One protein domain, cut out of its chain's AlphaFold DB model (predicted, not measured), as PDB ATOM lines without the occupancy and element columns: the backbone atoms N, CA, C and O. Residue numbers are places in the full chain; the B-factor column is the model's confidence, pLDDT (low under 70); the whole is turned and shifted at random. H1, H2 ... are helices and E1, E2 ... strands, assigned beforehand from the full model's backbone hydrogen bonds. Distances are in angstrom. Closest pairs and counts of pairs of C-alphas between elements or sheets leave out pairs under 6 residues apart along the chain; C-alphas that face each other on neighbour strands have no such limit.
ATOM      1  N   GLY A  23      17.085  47.091  12.036       59.59
ATOM      2  CA  GLY A  23      16.691  48.127  11.079       59.59
ATOM      3  C   GLY A  23      17.079  47.749   9.643       59.59
ATOM      4  O   GLY A  23      18.103  47.107   9.411       59.59
ATOM      5  N   CYS A  24      16.235  48.119   8.681       60.88
ATOM      6  CA  CYS A  24      16.551  47.990   7.262       60.88
ATOM      7  C   CYS A  24      17.269  49.258   6.796       60.88
ATOM      8  O   CYS A  24      16.862  50.376   7.128       60.88
ATOM      9  N   TYR A  25      18.328  49.087   6.017       66.72
ATOM     10  CA  TYR A  25      19.162  50.178   5.527       66.72
ATOM     11  C   TYR A  25      19.216  50.148   4.002       66.72
ATOM     12  O   TYR A  25      19.250  49.069   3.420       66.72
ATOM     13  N   ALA A  26      19.237  51.308   3.350       65.24
ATOM     14  CA  ALA A  26      19.388  51.414   1.902       65.24
ATOM     15  C   ALA A  26      20.620  52.252   1.531       65.24
ATOM     16  O   ALA A  26      20.854  53.326   2.097       65.24
ATOM     17  N   PHE A  27      21.389  51.750   0.564       66.34
ATOM     18  CA  PHE A  27      22.533  52.398  -0.071       66.34
ATOM     19  C   PHE A  27      22.340  52.388  -1.582       66.34
ATOM     20  O   PHE A  27      22.461  51.362  -2.244       66.34
ATOM     21  N   LEU A  28      22.062  53.558  -2.133       62.85
ATOM     22  CA  LEU A  28      21.519  53.710  -3.471       62.85
ATOM     23  C   LEU A  28      22.332  54.756  -4.259       62.85
ATOM     24  O   LEU A  28      22.605  55.836  -3.725       62.85
ATOM     25  N   THR A  29      22.747  54.473  -5.506       56.12
ATOM     26  CA  THR A  29      23.521  55.437  -6.318       56.12
ATOM     27  C   THR A  29      22.692  56.101  -7.412       56.12
ATOM     28  O   THR A  29      22.040  55.439  -8.210       56.12
ATOM     29  N   ARG A  30      22.810  57.441  -7.478       59.21
ATOM     30  CA  ARG A  30      22.480  58.423  -8.546       59.21
ATOM     31  C   ARG A  30      21.131  58.358  -9.277       59.21
ATOM     32  O   ARG A  30      20.627  59.418  -9.639       59.21
ATOM     33  N   SER A  31      20.530  57.202  -9.523       46.52
ATOM     34  CA  SER A  31      19.341  57.062 -10.371       46.52
ATOM     35  C   SER A  31      18.014  57.337  -9.646       46.52
ATOM     36  O   SER A  31      16.944  57.224 -10.236       46.52
ATOM     37  N   HIS A  32      18.060  57.829  -8.406       48.11
ATOM     38  CA  HIS A  32      16.878  58.183  -7.609       48.11
ATOM     39  C   HIS A  32      17.123  59.507  -6.855       48.11
ATOM     40  O   HIS A  32      17.208  59.593  -5.637       48.11
ATOM     41  N   ARG A  33      17.251  60.578  -7.650       45.22
ATOM     42  CA  ARG A  33      17.038  62.009  -7.331       45.22
ATOM     43  C   ARG A  33      17.883  62.731  -6.264       45.22
ATOM     44  O   ARG A  33      17.703  63.937  -6.122       45.22
ATOM     45  N   SER A  34      18.860  62.106  -5.619       45.62
ATOM     46  CA  SER A  34      19.816  62.827  -4.753       45.62
ATOM     47  C   SER A  34      21.136  62.061  -4.629       45.62
ATOM     48  O   SER A  34      21.134  60.835  -4.715       45.62
ATOM     49  N   ALA A  35      22.254  62.790  -4.507       52.30
ATOM     50  CA  ALA A  35      23.616  62.253  -4.402       52.30
ATOM     51  C   ALA A  35      23.691  61.101  -3.391       52.30
ATOM     52  O   ALA A  35      23.011  61.178  -2.370       52.30
ATOM     53  N   GLY A  36      24.475  60.060  -3.716       54.49
ATOM     54  CA  GLY A  36      24.515  58.763  -3.028       54.49
ATOM     55  C   GLY A  36      24.329  58.903  -1.525       54.49
ATOM     56  O   GLY A  36      25.232  59.338  -0.815       54.49
ATOM     57  N   ALA A  37      23.118  58.605  -1.066       61.29
ATOM     58  CA  ALA A  37      22.721  58.853   0.302       61.29
ATOM     59  C   ALA A  37      22.477  57.514   0.975       61.29
ATOM     60  O   ALA A  37      21.691  56.692   0.504       61.29
ATOM     61  N   TYR A  38      23.154  57.328   2.099       63.14
ATOM     62  CA  TYR A  38      22.762  56.333   3.072       63.14
ATOM     63  C   TYR A  38      21.450  56.768   3.718       63.14
ATOM     64  O   TYR A  38      21.342  57.897   4.210       63.14
ATOM     65  N   ARG A  39      20.449  55.888   3.725       67.07
ATOM     66  CA  ARG A  39      19.194  56.152   4.427       67.07
ATOM     67  C   ARG A  39      18.734  54.926   5.199       67.07
ATOM     68  O   ARG A  39      18.540  53.849   4.641       67.07
ATOM     69  N   ARG A  40      18.478  55.129   6.489       71.12
ATOM     70  CA  ARG A  40      17.784  54.165   7.340       71.12
ATOM     71  C   ARG A  40      16.287  54.160   7.011       71.12
ATOM     72  O   ARG A  40      15.657  55.216   6.897       71.12
ATOM     73  N   LEU A  41      15.722  52.974   6.823       63.22
ATOM     74  CA  LEU A  41      14.310  52.778   6.511       63.22
ATOM     75  C   LEU A  41      13.551  52.494   7.808       63.22
ATOM     76  O   LEU A  41      13.337  51.347   8.188       63.22
ATOM     77  N   ASP A  42      13.131  53.556   8.494       66.39
ATOM     78  CA  ASP A  42      12.409  53.443   9.773       66.39
ATOM     79  C   ASP A  42      10.884  53.326   9.621       66.39
ATOM     80  O   ASP A  42      10.160  53.210  10.608       66.39
ATOM     81  N   SER A  43      10.356  53.387   8.395       59.23
ATOM     82  CA  SER A  43       8.908  53.391   8.150       59.23
ATOM     83  C   SER A  43       8.515  52.418   7.047       59.23
ATOM     84  O   SER A  43       9.221  52.295   6.049       59.23
ATOM     85  N   ALA A  44       7.344  51.789   7.193       61.46
ATOM     86  CA  ALA A  44       6.780  50.890   6.182       61.46
ATOM     87  C   ALA A  44       6.696  51.558   4.801       61.46
ATOM     88  O   ALA A  44       7.046  50.954   3.799       61.46
ATOM     89  N   ARG A  45       6.355  52.851   4.749       64.73
ATOM     90  CA  ARG A  45       6.331  53.622   3.499       64.73
ATOM     91  C   ARG A  45       7.712  53.775   2.861       64.73
ATOM     92  O   ARG A  45       7.823  53.798   1.640       64.73
ATOM     93  N   ALA A  46       8.759  53.933   3.672       62.87
ATOM     94  CA  ALA A  46      10.122  53.938   3.155       62.87
ATOM     95  C   ALA A  46      10.491  52.548   2.625       62.87
ATOM     96  O   ALA A  46      11.121  52.471   1.582       62.87
ATOM     97  N   LEU A  47      10.030  51.480   3.284       61.16
ATOM     98  CA  LEU A  47      10.186  50.106   2.811       61.16
ATOM     99  C   LEU A  47       9.460  49.858   1.477       61.16
ATOM    100  O   LEU A  47      10.020  49.210   0.610       61.16
ATOM    101  N   GLU A  48       8.245  50.386   1.292       63.66
ATOM    102  CA  GLU A  48       7.469  50.269   0.044       63.66
ATOM    103  C   GLU A  48       8.089  51.067  -1.106       63.66
ATOM    104  O   GLU A  48       8.262  50.542  -2.200       63.66
ATOM    105  N   ALA A  49       8.462  52.328  -0.859       63.88
ATOM    106  CA  ALA A  49       9.145  53.146  -1.861       63.88
ATOM    107  C   ALA A  49      10.502  52.540  -2.243       63.88
ATOM    108  O   ALA A  49      10.917  52.615  -3.399       63.88
ATOM    109  N   GLU A  50      11.175  51.931  -1.267       63.94
ATOM    110  CA  GLU A  50      12.385  51.174  -1.517       63.94
ATOM    111  C   GLU A  50      12.079  49.837  -2.178       63.94
ATOM    112  O   GLU A  50      12.917  49.400  -2.928       63.94
ATOM    113  N   ALA A  51      10.924  49.190  -2.002       60.91
ATOM    114  CA  ALA A  51      10.617  47.926  -2.678       60.91
ATOM    115  C   ALA A  51      10.675  48.077  -4.207       60.91
ATOM    116  O   ALA A  51      11.243  47.219  -4.881       60.91
ATOM    117  N   ASP A  52      10.192  49.205  -4.736       60.28
ATOM    118  CA  ASP A  52      10.332  49.555  -6.154       60.28
ATOM    119  C   ASP A  52      11.805  49.762  -6.552       60.28
ATOM    120  O   ASP A  52      12.237  49.311  -7.614       60.28
ATOM    121  N   ALA A  53      12.604  50.406  -5.694       59.22
ATOM    122  CA  ALA A  53      14.048  50.562  -5.899       59.22
ATOM    123  C   ALA A  53      14.827  49.249  -5.678       59.22
ATOM    124  O   ALA A  53      15.850  49.007  -6.316       59.22
ATOM    125  N   ALA A  54      14.320  48.362  -4.828       56.42
ATOM    126  CA  ALA A  54      14.894  47.093  -4.418       56.42
ATOM    127  C   ALA A  54      14.749  46.045  -5.510       56.42
ATOM    128  O   ALA A  54      15.523  45.098  -5.533       56.42
ATOM    129  N   VAL A  55      13.839  46.245  -6.470       60.18
ATOM    130  CA  VAL A  55      13.885  45.499  -7.733       60.18
ATOM    131  C   VAL A  55      15.249  45.676  -8.416       60.18
ATOM    132  O   VAL A  55      15.713  44.761  -9.091       60.18
ATOM    133  N   ALA A  56      15.921  46.815  -8.209       73.30
ATOM    134  CA  ALA A  56      17.287  47.049  -8.671       73.30
ATOM    135  C   ALA A  56      18.362  46.805  -7.593       73.30
ATOM    136  O   ALA A  56      19.492  46.471  -7.948       73.30
ATOM    137  N   ALA A  57      18.052  46.970  -6.300       83.04
ATOM    138  CA  ALA A  57      19.028  46.819  -5.218       83.04
ATOM    139  C   ALA A  57      19.233  45.358  -4.776       83.04
ATOM    140  O   ALA A  57      18.298  44.573  -4.639       83.04
ATOM    141  N   VAL A  58      20.473  45.000  -4.459       87.17
ATOM    142  CA  VAL A  58      20.837  43.688  -3.919       87.17
ATOM    143  C   VAL A  58      20.625  43.683  -2.411       87.17
ATOM    144  O   VAL A  58      21.137  44.539  -1.690       87.17
ATOM    145  N   ARG A  59      19.896  42.683  -1.914       90.16
ATOM    146  CA  ARG A  59      19.738  42.457  -0.476       90.16
ATOM    147  C   ARG A  59      21.013  41.845   0.105       90.16
ATOM    148  O   ARG A  59      21.398  40.741  -0.280       90.16
ATOM    149  N   VAL A  60      21.626  42.535   1.059       91.26
ATOM    150  CA  VAL A  60      22.848  42.137   1.754       91.26
ATOM    151  C   VAL A  60      22.556  41.935   3.241       91.26
ATOM    152  O   VAL A  60      22.205  42.872   3.952       91.26
ATOM    153  N   GLU A  61      22.674  40.701   3.721       92.15
ATOM    154  CA  GLU A  61      22.593  40.361   5.142       92.15
ATOM    155  C   GLU A  61      23.982  40.419   5.771       92.15
ATOM    156  O   GLU A  61      24.853  39.625   5.430       92.15
ATOM    157  N   VAL A  62      24.188  41.320   6.720       91.26
ATOM    158  CA  VAL A  62      25.481  41.532   7.369       91.26
ATOM    159  C   VAL A  62      25.386  41.134   8.829       91.26
ATOM    160  O   VAL A  62      24.466  41.530   9.545       91.26
ATOM    161  N   GLY A  63      26.339  40.335   9.275       87.80
ATOM    162  CA  GLY A  63      26.476  39.986  10.678       87.80
ATOM    163  C   GLY A  63      27.293  38.723  10.843       87.80
ATOM    164  O   GLY A  63      27.178  37.792  10.032       87.80
ATOM    165  N   THR A  64      28.072  38.697  11.920       77.44
ATOM    166  CA  THR A  64      28.898  37.553  12.280       77.44
ATOM    167  C   THR A  64      28.037  36.428  12.838       77.44
ATOM    168  O   THR A  64      27.173  36.641  13.695       77.44
ATOM    169  N   ALA A  65      28.259  35.202  12.358       68.30
ATOM    170  CA  ALA A  65      27.519  34.036  12.850       68.30
ATOM    171  C   ALA A  65      27.724  33.799  14.362       68.30
ATOM    172  O   ALA A  65      26.843  33.261  15.031       68.30
ATOM    173  N   ALA A  66      28.867  34.236  14.897       65.58
ATOM    174  CA  ALA A  66      29.299  33.969  16.263       65.58
ATOM    175  C   ALA A  66      28.403  34.588  17.348       65.58
ATOM    176  O   ALA A  66      28.274  34.016  18.425       65.58
ATOM    177  N   LYS A  67      27.765  35.744  17.106       58.34
ATOM    178  CA  LYS A  67      27.237  36.549  18.224       58.34
ATOM    179  C   LYS A  67      25.768  36.306  18.569       58.34
ATOM    180  O   LYS A  67      25.235  37.013  19.420       58.34
ATOM    181  N   GLY A  68      25.073  35.399  17.871       60.28
ATOM    182  CA  GLY A  68      23.614  35.234  18.002       60.28
ATOM    183  C   GLY A  68      22.823  36.540  17.798       60.28
ATOM    184  O   GLY A  68      21.631  36.605  18.098       60.28
ATOM    185  N   ARG A  69      23.489  37.601  17.320       64.30
ATOM    186  CA  ARG A  69      22.922  38.929  17.118       64.30
ATOM    187  C   ARG A  69      22.108  38.915  15.837       64.30
ATOM    188  O   ARG A  69      22.432  38.215  14.877       64.30
ATOM    189  N   ALA A  70      21.044  39.710  15.834       70.76
ATOM    190  CA  ALA A  70      20.240  39.914  14.643       70.76
ATOM    191  C   ALA A  70      21.133  40.420  13.500       70.76
ATOM    192  O   ALA A  70      21.922  41.345  13.690       70.76
ATOM    193  N   ARG A  71      21.011  39.799  12.323       81.01
ATOM    194  CA  ARG A  71      21.715  40.244  11.119       81.01
ATOM    195  C   ARG A  71      21.092  41.548  10.642       81.01
ATOM    196  O   ARG A  71      19.868  41.644  10.555       81.01
ATOM    197  N   SER A  72      21.925  42.519  10.307       87.24
ATOM    198  CA  SER A  72      21.486  43.755   9.668       87.24
ATOM    199  C   SER A  72      21.187  43.486   8.198       87.24
ATOM    200  O   SER A  72      21.917  42.749   7.536       87.24
ATOM    201  N   VAL A  73      20.110  44.070   7.676       88.88
ATOM    202  CA  VAL A  73      19.732  43.927   6.266       88.88
ATOM    203  C   VAL A  73      19.945  45.255   5.558       88.88
ATOM    204  O   VAL A  73      19.366  46.276   5.935       88.88
ATOM    205  N   PHE A  74      20.756  45.216   4.509       89.11
ATOM    206  CA  PHE A  74      21.054  46.343   3.643       89.11
ATOM    207  C   PHE A  74      20.498  46.080   2.242       89.11
ATOM    208  O   PHE A  74      20.614  44.979   1.719       89.11
ATOM    209  N   HIS A  75      19.912  47.087   1.615       89.60
ATOM    210  CA  HIS A  75      19.579  47.099   0.196       89.60
ATOM    211  C   HIS A  75      20.612  47.974  -0.501       89.60
ATOM    212  O   HIS A  75      20.692  49.167  -0.225       89.60
ATOM    213  N   VAL A  76      21.456  47.369  -1.333       87.24
ATOM    214  CA  VAL A  76      22.637  48.030  -1.895       87.24
ATOM    215  C   VAL A  76      22.572  48.025  -3.414       87.24
ATOM    216  O   VAL A  76      22.358  46.985  -4.031       87.24
ATOM    217  N   ASP A  77      22.773  49.185  -4.028       84.70
ATOM    218  CA  ASP A  77      22.912  49.318  -5.475       84.70
ATOM    219  C   ASP A  77      24.051  48.407  -5.986       84.70
ATOM    220  O   ASP A  77      25.172  48.491  -5.465       84.70
ATOM    221  N   PRO A  78      23.807  47.559  -7.006       85.52
ATOM    222  CA  PRO A  78      24.825  46.685  -7.584       85.52
ATOM    223  C   PRO A  78      26.130  47.410  -7.937       85.52
ATOM    224  O   PRO A  78      27.209  46.860  -7.742       85.52
ATOM    225  N   ALA A  79      26.061  48.665  -8.393       83.68
ATOM    226  CA  ALA A  79      27.246  49.443  -8.747       83.68
ATOM    227  C   ALA A  79      28.150  49.755  -7.541       83.68
ATOM    228  O   ALA A  79      29.350  49.957  -7.716       83.68
ATOM    229  N   VAL A  80      27.601  49.804  -6.321       86.18
ATOM    230  CA  VAL A  80      28.389  49.960  -5.083       86.18
ATOM    231  C   VAL A  80      29.072  48.652  -4.721       86.18
ATOM    232  O   VAL A  80      30.207  48.673  -4.251       86.18
ATOM    233  N   LEU A  81      28.414  47.516  -4.969       89.26
ATOM    234  CA  LEU A  81      28.996  46.200  -4.699       89.26
ATOM    235  C   LEU A  81      30.221  45.910  -5.574       89.26
ATOM    236  O   LEU A  81      31.125  45.199  -5.141       89.26
ATOM    237  N   GLU A  82      30.285  46.515  -6.760       88.62
ATOM    238  CA  GLU A  82      31.438  46.432  -7.661       88.62
ATOM    239  C   GLU A  82      32.599  47.372  -7.284       88.62
ATOM    240  O   GLU A  82      33.691  47.265  -7.848       88.62
ATOM    241  N   ALA A  83      32.409  48.286  -6.325       86.48
ATOM    242  CA  ALA A  83      33.474  49.179  -5.877       86.48
ATOM    243  C   ALA A  83      34.595  48.391  -5.182       86.48
ATOM    244  O   ALA A  83      34.327  47.489  -4.393       86.48
ATOM    245  N   GLY A  84      35.857  48.764  -5.427       88.66
ATOM    246  CA  GLY A  84      37.044  48.010  -4.994       88.66
ATOM    247  C   GLY A  84      37.007  47.490  -3.546       88.66
ATOM    248  O   GLY A  84      37.115  46.276  -3.361       88.66
ATOM    249  N   PRO A  85      36.808  48.351  -2.525       87.65
ATOM    250  CA  PRO A  85      36.759  47.920  -1.125       87.65
ATOM    251  C   PRO A  85      35.630  46.921  -0.835       87.65
ATOM    252  O   PRO A  85      35.833  45.933  -0.131       87.65
ATOM    253  N   VAL A  86      34.452  47.135  -1.427       90.28
ATOM    254  CA  VAL A  86      33.277  46.276  -1.232       90.28
ATOM    255  C   VAL A  86      33.444  44.952  -1.958       90.28
ATOM    256  O   VAL A  86      33.208  43.897  -1.380       90.28
ATOM    257  N   ARG A  87      33.921  44.982  -3.202       93.02
ATOM    258  CA  ARG A  87      34.180  43.785  -3.998       93.02
ATOM    259  C   ARG A  87      35.195  42.870  -3.313       93.02
ATOM    260  O   ARG A  87      34.993  41.659  -3.272       93.02
ATOM    261  N   ARG A  88      36.260  43.444  -2.734       93.86
ATOM    262  CA  ARG A  88      37.248  42.702  -1.931       93.86
ATOM    263  C   ARG A  88      36.621  42.098  -0.672       93.86
ATOM    264  O   ARG A  88      36.828  40.916  -0.413       93.86
ATOM    265  N   LEU A  89      35.794  42.860   0.049       93.91
ATOM    266  CA  LEU A  89      35.048  42.351   1.204       93.91
ATOM    267  C   LEU A  89      34.148  41.166   0.828       93.91
ATOM    268  O   LEU A  89      34.145  40.148   1.512       93.91
ATOM    269  N   LEU A  90      33.389  41.285  -0.261       94.82
ATOM    270  CA  LEU A  90      32.490  40.227  -0.718       94.82
ATOM    271  C   LEU A  90      33.246  38.976  -1.163       94.82
ATOM    272  O   LEU A  90      32.763  37.871  -0.939       94.82
ATOM    273  N   ALA A  91      34.430  39.127  -1.756       94.59
ATOM    274  CA  ALA A  91      35.281  37.992  -2.091       94.59
ATOM    275  C   ALA A  91      35.815  37.274  -0.837       94.59
ATOM    276  O   ALA A  91      35.922  36.050  -0.843       94.59
ATOM    277  N   ALA A  92      36.122  38.019   0.231       95.03
ATOM    278  CA  ALA A  92      36.685  37.472   1.466       95.03
ATOM    279  C   ALA A  92      35.628  36.879   2.418       95.03
ATOM    280  O   ALA A  92      35.835  35.815   2.993       95.03
ATOM    281  N   ALA A  93      34.492  37.562   2.586       93.20
ATOM    282  CA  ALA A  93      33.495  37.261   3.619       93.20
ATOM    283  C   ALA A  93      32.068  37.071   3.073       93.20
ATOM    284  O   ALA A  93      31.144  36.777   3.837       93.20
ATOM    285  N   GLY A  94      31.865  37.259   1.767       93.62
ATOM    286  CA  GLY A  94      30.565  37.156   1.119       93.62
ATOM    287  C   GLY A  94      30.191  35.719   0.761       93.62
ATOM    288  O   GLY A  94      30.995  34.921   0.286       93.62
ATOM    289  N   ARG A  95      28.916  35.386   0.946       92.90
ATOM    290  CA  ARG A  95      28.294  34.127   0.529       92.90
ATOM    291  C   ARG A  95      26.987  34.437  -0.185       92.90
ATOM    292  O   ARG A  95      26.300  35.393   0.158       92.90
ATOM    293  N   ARG A  96      26.605  33.630  -1.174       92.88
ATOM    294  CA  ARG A  96      25.280  33.775  -1.795       92.88
ATOM    295  C   ARG A  96      24.199  33.426  -0.775       92.88
ATOM    296  O   ARG A  96      24.255  32.359  -0.166       92.88
ATOM    297  N   ALA A  97      23.232  34.318  -0.607       87.72
ATOM    298  CA  ALA A  97      22.069  34.108   0.241       87.72
ATOM    299  C   ALA A  97      20.857  33.655  -0.602       87.72
ATOM    300  O   ALA A  97      20.820  33.876  -1.819       87.72
ATOM    301  N   PRO A  98      19.843  33.023   0.019       81.35
ATOM    302  CA  PRO A  98      18.588  32.706  -0.653       81.35
ATOM    303  C   PRO A  98      17.942  33.947  -1.286       81.35
ATOM    304  O   PRO A  98      18.072  35.060  -0.779       81.35
ATOM    305  N   GLY A  99      17.237  33.757  -2.405       83.34
ATOM    306  CA  GLY A  99      16.551  34.853  -3.101       83.34
ATOM    307  C   GLY A  99      17.471  35.791  -3.891       83.34
ATOM    308  O   GLY A  99      17.050  36.886  -4.240       83.34
ATOM    309  N   GLY A 100      18.715  35.385  -4.172       84.98
ATOM    310  CA  GLY A 100      19.662  36.188  -4.956       84.98
ATOM    311  C   GLY A 100      20.383  37.277  -4.157       84.98
ATOM    312  O   GLY A 100      21.075  38.100  -4.746       84.98
ATOM    313  N   GLY A 101      20.234  37.280  -2.830       89.55
ATOM    314  CA  GLY A 101      20.969  38.181  -1.950       89.55
ATOM    315  C   GLY A 101      22.403  37.727  -1.670       89.55
ATOM    316  O   GLY A 101      22.878  36.693  -2.152       89.55
ATOM    317  N   VAL A 102      23.076  38.485  -0.814       92.11
ATOM    318  CA  VAL A 102      24.434  38.211  -0.336       92.11
ATOM    319  C   VAL A 102      24.431  38.210   1.188       92.11
ATOM    320  O   VAL A 102      23.831  39.078   1.800       92.11
ATOM    321  N   ALA A 103      25.080  37.241   1.819       93.30
ATOM    322  CA  ALA A 103      25.354  37.243   3.250       93.30
ATOM    323  C   ALA A 103      26.832  37.573   3.469       93.30
ATOM    324  O   ALA A 103      27.677  36.978   2.809       93.30
ATOM    325  N   VAL A 104      27.151  38.489   4.379       93.47
ATOM    326  CA  VAL A 104      28.523  38.923   4.671       93.47
ATOM    327  C   VAL A 104      28.816  38.711   6.152       93.47
ATOM    328  O   VAL A 104      28.086  39.189   7.023       93.47
ATOM    329  N   ASP A 105      29.881  37.966   6.428       92.57
ATOM    330  CA  ASP A 105      30.285  37.547   7.775       92.57
ATOM    331  C   ASP A 105      31.176  38.599   8.456       92.57
ATOM    332  O   ASP A 105      32.323  38.338   8.801       92.57
ATOM    333  N   VAL A 106      30.665  39.826   8.587       90.92
ATOM    334  CA  VAL A 106      31.372  40.952   9.224       90.92
ATOM    335  C   VAL A 106      30.456  41.747  10.143       90.92
ATOM    336  O   VAL A 106      29.233  41.588  10.109       90.92
ATOM    337  N   ASP A 107      31.046  42.612  10.967       89.57
ATOM    338  CA  ASP A 107      30.290  43.581  11.754       89.57
ATOM    339  C   ASP A 107      29.578  44.604  10.847       89.57
ATOM    340  O   ASP A 107      30.100  45.034   9.812       89.57
ATOM    341  N   ALA A 108      28.366  45.001  11.240       87.99
ATOM    342  CA  ALA A 108      27.549  45.930  10.468       87.99
ATOM    343  C   ALA A 108      28.186  47.324  10.342       87.99
ATOM    344  O   ALA A 108      28.032  47.956   9.297       87.99
ATOM    345  N   LEU A 109      28.929  47.785  11.356       88.19
ATOM    346  CA  LEU A 109      29.632  49.070  11.322       88.19
ATOM    347  C   LEU A 109      30.786  49.046  10.322       88.19
ATOM    348  O   LEU A 109      30.980  50.019   9.597       88.19
ATOM    349  N   LEU A 110      31.519  47.930  10.235       89.49
ATOM    350  CA  LEU A 110      32.579  47.771   9.239       89.49
ATOM    351  C   LEU A 110      32.000  47.795   7.820       89.49
ATOM    352  O   LEU A 110      32.528  48.479   6.942       89.49
ATOM    353  N   PHE A 111      30.886  47.093   7.600       92.23
ATOM    354  CA  PHE A 111      30.198  47.128   6.312       92.23
ATOM    355  C   PHE A 111      29.737  48.546   5.949       92.23
ATOM    356  O   PHE A 111      29.991  49.006   4.837       92.23
ATOM    357  N   GLU A 112      29.118  49.266   6.888       90.05
ATOM    358  CA  GLU A 112      28.694  50.658   6.699       90.05
ATOM    359  C   GLU A 112      29.879  51.583   6.383       90.05
ATOM    360  O   GLU A 112      29.801  52.397   5.457       90.05
ATOM    361  N   HIS A 113      31.002  51.418   7.082       86.72
ATOM    362  CA  HIS A 113      32.217  52.187   6.829       86.72
ATOM    363  C   HIS A 113      32.758  51.955   5.410       86.72
ATOM    364  O   HIS A 113      33.090  52.909   4.702       86.72
ATOM    365  N   LEU A 114      32.770  50.705   4.943       88.92
ATOM    366  CA  LEU A 114      33.194  50.370   3.582       88.92
ATOM    367  C   LEU A 114      32.232  50.917   2.520       88.92
ATOM    368  O   LEU A 114      32.690  51.387   1.475       88.92
ATOM    369  N   MET A 115      30.918  50.926   2.785       87.32
ATOM    370  CA  MET A 115      29.949  51.577   1.891       87.32
ATOM    371  C   MET A 115      30.225  53.079   1.792       87.32
ATOM    372  O   MET A 115      30.204  53.656   0.700       87.32
ATOM    373  N   TRP A 116      30.524  53.724   2.920       84.28
ATOM    374  CA  TRP A 116      30.879  55.138   2.943       84.28
ATOM    375  C   TRP A 116      32.140  55.418   2.113       84.28
ATOM    376  O   TRP A 116      32.115  56.309   1.260       84.28
ATOM    377  N   LEU A 117      33.196  54.608   2.257       83.01
ATOM    378  CA  LEU A 117      34.419  54.727   1.451       83.01
ATOM    379  C   LEU A 117      34.149  54.551  -0.050       83.01
ATOM    380  O   LEU A 117      34.620  55.352  -0.860       83.01
ATOM    381  N   ALA A 118      33.340  53.559  -0.429       81.36
ATOM    382  CA  ALA A 118      32.983  53.296  -1.823       81.36
ATOM    383  C   ALA A 118      32.273  54.482  -2.499       81.36
ATOM    384  O   ALA A 118      32.498  54.756  -3.680       81.36
ATOM    385  N   THR A 119      31.438  55.215  -1.758       73.33
ATOM    386  CA  THR A 119      30.767  56.412  -2.291       73.33
ATOM    387  C   THR A 119      31.701  57.622  -2.356       73.33
ATOM    388  O   THR A 119      31.673  58.355  -3.344       73.33
ATOM    389  N   LYS A 120      32.587  57.802  -1.365       70.44
ATOM    390  CA  LYS A 120      33.554  58.913  -1.329       70.44
ATOM    391  C   LYS A 120      34.604  58.833  -2.427       70.44
ATOM    392  O   LYS A 120      34.883  59.856  -3.050       70.44
TER     393      LYS A 120
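Overview. This is residues 23 to 120 of the 175 residues of an uncharacterized protein of Zea mays (UniProt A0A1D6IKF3). A twisted sheet of six strands forms the core, with the long helix H4 along one face, over E1 and E4, and H1 slantwise over the same two strands on the opposite face. H3 packs on H4 near the end of the sheet made by E6 and E5, and the short H2 only grazes the sheet. The printed part has 98 residues, with four named helices and six named strands in the order E1 E2 H1 E3 E4 H2 H3 E5 E6 H4; across the mixed sheet the order is E2 E1 E4 E3 E6 E5. The class is mixed, helices and strands; the whole is compact, with a radius of gyration of the C-alphas of 12.7 A, and spans 36 by 28 by 23 A.

Arrangement. E1, residues 24 to 28, forms an antiparallel hairpin with edge strand E2, residues 37 to 41 (N 26 to O 39, 2.9 A, within hydrogen-bond range, as are the N and O pairs below). E1 is parallel to E4, residues 72 to 76, at 21 degrees (N 27 to O 75, 2.8 A). E4 forms a hairpin with E3, residues 58 to 62 (N 60 to O 74, 2.7 A). E3 is parallel to E6, residues 102 to 104 (N 61 to O 102, 2.8 A), which forms a hairpin with edge strand E5, residues 94 to 96 (N 95 to O 103, 2.7 A). H1, residues 44 to 54, and H4, residues 108 to 120, are on opposite faces, each at a height of 9.4 A over the sheet, making three layers, helices on both faces of a sheet. On the local plane H4 runs along E4 at 12 degrees. H3, residues 84 to 93, touches H4 at a shallow tilt of 25 degrees, opposite ways, with residues 114 to 118 of H4 alone; the closest C-alphas, of Val 86 and Leu 114, are 6.3 A apart. H2, residues 78 to 81, only just touches H4, with 3 pairs of C-alphas within 8 A, the closest Val 80 and Ala 118, 6.5 A. E2, H1, E3 and E4, H2 H3, E5 are split strand-helix-strand units, in each of which two strands of the sheet are joined through helices and have other strands between them in the sheet, E1 and E4 in the first and E3 and E6 in the second; each has a right-handed crossover. In H3 and H4 every O i to N i+4 pair is within range, in H1 6 of 7; H2 is too short for one.

Along the chain. E1 begins at C-alpha 24 (16.551, 47.990, 7.262) and is 13.1 A long. H1 is 13.9 A, H3 14.2 A and H4 18.5 A, ending at C-alpha 120 (33.554, 58.913, -1.329).

Size, cuts and confidence. The two C-alphas farthest apart, of Arg 33 and Ala 66, are 38.6 A apart. The printed part has no cut and no long link. The mean pLDDT of the printed part is 77.1; residues 23 to 39, 41 to 55 and 65 to 69 are under 70.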